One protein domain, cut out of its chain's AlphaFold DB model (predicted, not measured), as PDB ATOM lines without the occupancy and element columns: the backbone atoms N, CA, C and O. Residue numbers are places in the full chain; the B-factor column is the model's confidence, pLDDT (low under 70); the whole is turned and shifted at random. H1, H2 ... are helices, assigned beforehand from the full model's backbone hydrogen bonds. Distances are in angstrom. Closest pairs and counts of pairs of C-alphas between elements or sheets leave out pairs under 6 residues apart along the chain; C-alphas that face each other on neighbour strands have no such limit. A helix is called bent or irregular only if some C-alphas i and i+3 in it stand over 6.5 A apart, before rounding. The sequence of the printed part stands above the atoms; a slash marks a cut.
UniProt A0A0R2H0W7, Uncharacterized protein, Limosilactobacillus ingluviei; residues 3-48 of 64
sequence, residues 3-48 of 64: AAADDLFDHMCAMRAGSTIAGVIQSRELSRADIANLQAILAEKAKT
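AT A GLANCE: This is residues 3 to 48 of the 64 residues of an uncharacterized protein of Limosilactobacillus ingluviei (UniProt A0A0R2H0W7). This is a loose, open arrangement of three helices: the two longer ones, H2 and H3, run in roughly opposite directions with a gap between them, joined by the turn at residues 28 to 31, and the short H1 is folded back near the first part of H2. No two helices pack firmly together, and most of H3 stands free. The printed part has 46 residues with three named helices, H1, H2 and H3 in that order, and no named strand; its class is all helix. It is loose, with a radius of gyration of the C-alphas of 11.8 A, and the C-alphas span 30 by 28 by 19 A.

IN THESE COORDINATES: Find C-alpha 3 at (17.787, 36.240, 38.562); from there H1, residues 3 to 10, runs to Asp 10. After residues 11 to 13, look for C-alpha 14 at (18.590, 22.420, 47.968), where H2 begins. H2 covers residues 14 to 27 and measures 20.7 A from first to last C-alpha. It is irregular, but only just: C-alphas 15 and 18 are 6.8 A apart. Beyond residues 28 to 31 you reach H3, residues 32 to 46, the longest helix by residues, 20.9 A from first to last C-alpha; it ends at C-alpha 46, (31.299, 26.736, 55.773).

HOW THE PARTS SIT: Start at H1 and look across to H2: the two are close but not clearly touching, with 1 pair of C-alphas within 8 A. That closest pair is Phe 9 and Ala 17, whose C-alphas are 6.6 A apart. H1 and H2 stand at a steep tilt of 49 degrees and run opposite ways. Go on to H3 and you will find it apart from H2, though it follows H2 in the chain. H1 and H3 are apart too. In the backbones of H1 and H3, every O i to N i+4 pair is within hydrogen-bond range; in H2, 8 of 10 are.

THE WHOLE: The two C-alphas farthest apart are those of His 11 and Arg 32, at 30.4 A, while those of Ala 3 and Thr 48, the first and last printed, are 24.4 A apart. The printed part runs from residue 3 to 48 without a cut. The links from H1 to H2 and from H2 to H3 are both tight, with 3 and 4 residues. Residues 26 to 34, of which 32 to 34 belong to H3, stand free, as do residues 39 to 48, of which 39 to 46 belong to H3. In the B-factor column, the mean pLDDT of the printed part is 84.9, and residue 3 is the one printed residue under 70.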
ATOM      1  N   ALA A   3      19.128  36.763  38.305       60.00
ATOM      2  CA  ALA A   3      17.787  36.240  38.562       60.00
ATOM      3  C   ALA A   3      17.512  34.873  37.920       60.00
ATOM      4  O   ALA A   3      16.968  34.006  38.573       60.00
ATOM      5  N   ALA A   4      17.957  34.625  36.683       74.44
ATOM      6  CA  ALA A   4      17.692  33.338  36.032       74.44
ATOM      7  C   ALA A   4      18.432  32.154  36.682       74.44
ATOM      8  O   ALA A   4      17.959  31.023  36.607       74.44
ATOM      9  N   ALA A   5      19.605  32.397  37.277       75.81
ATOM     10  CA  ALA A   5      20.316  31.366  38.021       75.81
ATOM     11  C   ALA A   5      19.649  31.166  39.383       75.81
ATOM     12  O   ALA A   5      19.360  30.029  39.735       75.81
ATOM     13  N   ASP A   6      19.355  32.257  40.092       77.50
ATOM     14  CA  ASP A   6      18.692  32.216  41.398       77.50
ATOM     15  C   ASP A   6      17.326  31.510  41.302       77.50
ATOM     16  O   ASP A   6      17.109  30.530  42.006       77.50
ATOM     17  N   ASP A   7      16.484  31.875  40.327       76.44
ATOM     18  CA  ASP A   7      15.188  31.231  40.066       76.44
ATOM     19  C   ASP A   7      15.346  29.730  39.754       76.44
ATOM     20  O   ASP A   7      14.569  28.895  40.220       76.44
ATOM     21  N   LEU A   8      16.370  29.346  38.981       76.56
ATOM     22  CA  LEU A   8      16.644  27.937  38.677       76.56
ATOM     23  C   LEU A   8      17.041  27.151  39.934       76.56
ATOM     24  O   LEU A   8      16.615  26.008  40.102       76.56
ATOM     25  N   PHE A   9      17.867  27.742  40.800       76.69
ATOM     26  CA  PHE A   9      18.270  27.124  42.062       76.69
ATOM     27  C   PHE A   9      17.118  27.085  43.075       76.69
ATOM     28  O   PHE A   9      17.014  26.097  43.799       76.69
ATOM     29  N   ASP A  10      16.226  28.077  43.076       74.94
ATOM     30  CA  ASP A  10      15.035  28.133  43.934       74.94
ATOM     31  C   ASP A  10      13.997  27.063  43.565       74.94
ATOM     32  O   ASP A  10      13.308  26.526  44.435       74.94
ATOM     33  N   HIS A  11      13.919  26.696  42.284       75.81
ATOM     34  CA  HIS A  11      13.094  25.585  41.801       75.81
ATOM     35  C   HIS A  11      13.784  24.213  41.877       75.81
ATOM     36  O   HIS A  11      13.167  23.198  41.547       75.81
ATOM     37  N   MET A  12      15.045  24.151  42.311       74.19
ATOM     38  CA  MET A  12      15.803  22.911  42.447       74.19
ATOM     39  C   MET A  12      15.898  22.482  43.912       74.19
ATOM     40  O   MET A  12      15.934  23.290  44.835       74.19
ATOM     41  N   CYS A  13      16.009  21.173  44.132       77.19
ATOM     42  CA  CYS A  13      16.278  20.655  45.461       77.19
ATOM     43  C   CYS A  13      17.568  21.237  46.052       77.19
ATOM     44  O   CYS A  13      18.649  21.071  45.476       77.19
ATOM     45  N   ALA A  14      17.474  21.811  47.249       76.75
ATOM     46  CA  ALA A  14      18.590  22.420  47.968       76.75
ATOM     47  C   ALA A  14      19.775  21.455  48.140       76.75
ATOM     48  O   ALA A  14      20.928  21.871  48.054       76.75
ATOM     49  N   MET A  15      19.509  20.151  48.283       80.44
ATOM     50  CA  MET A  15      20.549  19.118  48.380       80.44
ATOM     51  C   MET A  15      21.395  18.978  47.103       80.44
ATOM     52  O   MET A  15      22.571  18.632  47.173       80.44
ATOM     53  N   ARG A  16      20.830  19.268  45.924       78.94
ATOM     54  CA  ARG A  16      21.508  19.142  44.618       78.94
ATOM     55  C   ARG A  16      22.207  20.428  44.173       78.94
ATOM     56  O   ARG A  16      22.981  20.404  43.211       78.94
ATOM     57  N   ALA A  17      21.970  21.541  44.868       82.06
ATOM     58  CA  ALA A  17      22.568  22.831  44.539       82.06
ATOM     59  C   ALA A  17      24.104  22.765  44.571       82.06
ATOM     60  O   ALA A  17      24.756  23.184  43.615       82.06
ATOM     61  N   GLY A  18      24.683  22.150  45.609       83.31
ATOM     62  CA  GLY A  18      26.137  21.997  45.737       83.31
ATOM     63  C   GLY A  18      26.763  21.203  44.584       83.31
ATOM     64  O   GLY A  18      27.744  21.645  43.984       83.31
ATOM     65  N   SER A  19      26.162  20.069  44.217       83.62
ATOM     66  CA  SER A  19      26.623  19.213  43.113       83.62
ATOM     67  C   SER A  19      26.561  19.935  41.765       83.62
ATOM     68  O   SER A  19      27.467  19.814  40.942       83.62
ATOM     69  N   THR A  20      25.508  20.726  41.554       85.50
ATOM     70  CA  THR A  20      25.312  21.505  40.325       85.50
ATOM     71  C   THR A  20      26.350  22.617  40.205       85.50
ATOM     72  O   THR A  20      26.980  22.755  39.157       85.50
ATOM     73  N   ILE A  21      26.600  23.362  41.289       87.25
ATOM     74  CA  ILE A  21      27.652  24.388  41.339       87.25
ATOM     75  C   ILE A  21      29.018  23.766  41.025       87.25
ATOM     76  O   ILE A  21      29.765  24.307  40.209       87.25
ATOM     77  N   ALA A  22      29.325  22.600  41.602       87.00
ATOM     78  CA  ALA A  22      30.567  21.887  41.316       87.00
ATOM     79  C   ALA A  22      30.695  21.511  39.827       87.00
ATOM     80  O   ALA A  22      31.767  21.679  39.245       87.00
ATOM     81  N   GLY A  23      29.608  21.065  39.188       87.50
ATOM     82  CA  GLY A  23      29.582  20.776  37.751       87.50
ATOM     83  C   GLY A  23      29.807  22.015  36.876       87.50
ATOM     84  O   GLY A  23      30.552  21.964  35.894       87.50
ATOM     85  N   VAL A  24      29.224  23.159  37.242       87.12
ATOM     86  CA  VAL A  24      29.443  24.431  36.528       87.12
ATOM     87  C   VAL A  24      30.902  24.878  36.641       87.12
ATOM     88  O   VAL A  24      31.503  25.236  35.631       87.12
ATOM     89  N   ILE A  25      31.493  24.793  37.835       89.31
ATOM     90  CA  ILE A  25      32.905  25.138  38.067       89.31
ATOM     91  C   ILE A  25      33.841  24.238  37.248       89.31
ATOM     92  O   ILE A  25      34.824  24.723  36.702       89.31
ATOM     93  N   GLN A  26      33.539  22.941  37.124       87.00
ATOM     94  CA  GLN A  26      34.362  22.003  36.348       87.00
ATOM     95  C   GLN A  26      34.230  22.179  34.828       87.00
ATOM     96  O   GLN A  26      35.157  21.859  34.090       87.00
ATOM     97  N   SER A  27      33.082  22.660  34.346       88.31
ATOM     98  CA  SER A  27      32.778  22.760  32.908       88.31
ATOM     99  C   SER A  27      33.170  24.094  32.265       88.31
ATOM    100  O   SER A  27      33.006  24.265  31.051       88.31
ATOM    101  N   ARG A  28      33.652  25.061  33.050       86.25
ATOM    102  CA  ARG A  28      33.966  26.419  32.594       86.25
ATOM    103  C   ARG A  28      35.389  26.801  32.972       86.25
ATOM    104  O   ARG A  28      35.871  26.471  34.048       86.25
ATOM    105  N   GLU A  29      36.038  27.556  32.094       88.19
ATOM    106  CA  GLU A  29      37.296  28.213  32.427       88.19
ATOM    107  C   GLU A  29      37.008  29.403  33.351       88.19
ATOM    108  O   GLU A  29      36.246  30.304  32.998       88.19
ATOM    109  N   LEU A  30      37.594  29.385  34.547       88.69
ATOM    110  CA  LEU A  30      37.491  30.452  35.539       88.69
ATOM    111  C   LEU A  30      38.854  31.118  35.712       88.69
ATOM    112  O   LEU A  30      39.890  30.445  35.719       88.69
ATOM    113  N   SER A  31      38.871  32.439  35.889       92.94
ATOM    114  CA  SER A  31      40.121  33.132  36.181       92.94
ATOM    115  C   SER A  31      40.619  32.783  37.589       92.94
ATOM    116  O   SER A  31      39.847  32.438  38.485       92.94
ATOM    117  N   ARG A  32      41.930  32.926  37.827       91.44
ATOM    118  CA  ARG A  32      42.510  32.728  39.170       91.44
ATOM    119  C   ARG A  32      41.870  33.639  40.223       91.44
ATOM    120  O   ARG A  32      41.744  33.231  41.374       91.44
ATOM    121  N   ALA A  33      41.475  34.851  39.830       93.00
ATOM    122  CA  ALA A  33      40.810  35.801  40.716       93.00
ATOM    123  C   ALA A  33      39.394  35.334  41.085       93.00
ATOM    124  O   ALA A  33      39.024  35.388  42.257       93.00
ATOM    125  N   ASP A  34      38.639  34.806  40.116       90.56
ATOM    126  CA  ASP A  34      37.296  34.266  40.360       90.56
ATOM    127  C   ASP A  34      37.351  33.052  41.289       90.56
ATOM    128  O   ASP A  34      36.576  32.963  42.238       90.56
ATOM    129  N   ILE A  35      38.317  32.153  41.076       91.81
ATOM    130  CA  ILE A  35      38.523  30.983  41.939       91.81
ATOM    131  C   ILE A  35      38.832  31.420  43.376       91.81
ATOM    132  O   ILE A  35      38.210  30.914  44.310       91.81
ATOM    133  N   ALA A  36      39.743  32.380  43.565       93.12
ATOM    134  CA  ALA A  36      40.094  32.877  44.895       93.12
ATOM    135  C   ALA A  36      38.889  33.511  45.612       93.12
ATOM    136  O   ALA A  36      38.675  33.275  46.802       93.12
ATOM    137  N   ASN A  37      38.068  34.269  44.881       93.50
ATOM    138  CA  ASN A  37      36.849  34.864  45.419       93.50
ATOM    139  C   ASN A  37      35.826  33.788  45.834       93.50
ATOM    140  O   ASN A  37      35.306  33.813  46.949       93.50
ATOM    141  N   LEU A  38      35.589  32.787  44.979       90.69
ATOM    142  CA  LEU A  38      34.677  31.678  45.277       90.69
ATOM    143  C   LEU A  38      35.137  30.866  46.494       90.69
ATOM    144  O   LEU A  38      34.315  30.516  47.340       90.69
ATOM    145  N   GLN A  39      36.439  30.606  46.624       91.31
ATOM    146  CA  GLN A  39      36.999  29.926  47.793       91.31
ATOM    147  C   GLN A  39      36.773  30.719  49.083       91.31
ATOM    148  O   GLN A  39      36.391  30.125  50.090       91.31
ATOM    149  N   ALA A  40      36.955  32.044  49.058       92.56
ATOM    150  CA  ALA A  40      36.700  32.896  50.218       92.56
ATOM    151  C   ALA A  40      35.218  32.862  50.630       92.56
ATOM    152  O   ALA A  40      34.905  32.669  51.803       92.56
ATOM    153  N   ILE A  41      34.302  32.964  49.662       92.56
ATOM    154  CA  ILE A  41      32.855  32.883  49.912       92.56
ATOM    155  C   ILE A  41      32.477  31.525  50.517       92.56
ATOM    156  O   ILE A  41      31.721  31.470  51.489       92.56
ATOM    157  N   LEU A  42      33.004  30.426  49.967       90.00
ATOM    158  CA  LEU A  42      32.742  29.075  50.468       90.00
ATOM    159  C   LEU A  42      33.314  28.865  51.873       90.00
ATOM    160  O   LEU A  42      32.638  28.272  52.710       90.00
ATOM    161  N   ALA A  43      34.512  29.381  52.152       91.12
ATOM    162  CA  ALA A  43      35.135  29.293  53.469       91.12
ATOM    163  C   ALA A  43      34.324  30.036  54.539       91.12
ATOM    164  O   ALA A  43      34.137  29.511  55.635       91.12
ATOM    165  N   GLU A  44      33.797  31.224  54.228       91.50
ATOM    166  CA  GLU A  44      32.918  31.952  55.150       91.50
ATOM    167  C   GLU A  44      31.571  31.243  55.336       91.50
ATOM    168  O   GLU A  44      31.118  31.088  56.469       91.50
ATOM    169  N   LYS A  45      30.959  30.734  54.257       87.75
ATOM    170  CA  LYS A  45      29.719  29.943  54.347       87.75
ATOM    171  C   LYS A  45      29.898  28.667  55.166       87.75
ATOM    172  O   LYS A  45      29.004  28.326  55.929       87.75
ATOM    173  N   ALA A  46      31.034  27.982  55.052       87.94
ATOM    174  CA  ALA A  46      31.299  26.736  55.773       87.94
ATOM    175  C   ALA A  46      31.284  26.903  57.302       87.94
ATOM    176  O   ALA A  46      30.977  25.952  58.010       87.94
ATOM    177  N   LYS A  47      31.565  28.105  57.826       88.56
ATOM    178  CA  LYS A  47      31.538  28.372  59.276       88.56
ATOM    179  C   LYS A  47      30.134  28.297  59.877       88.56
ATOM    180  O   LYS A  47      30.002  28.049  61.070       88.56
ATOM    181  N   THR A  48      29.106  28.573  59.077       86.19
ATOM    182  CA  THR A  48      27.703  28.635  59.517       86.19
ATOM    183  C   THR A  48      26.803  27.651  58.774       86.19
ATOM    184  O   THR A  48      25.614  27.563  59.080       86.19
TER     185      THR A  48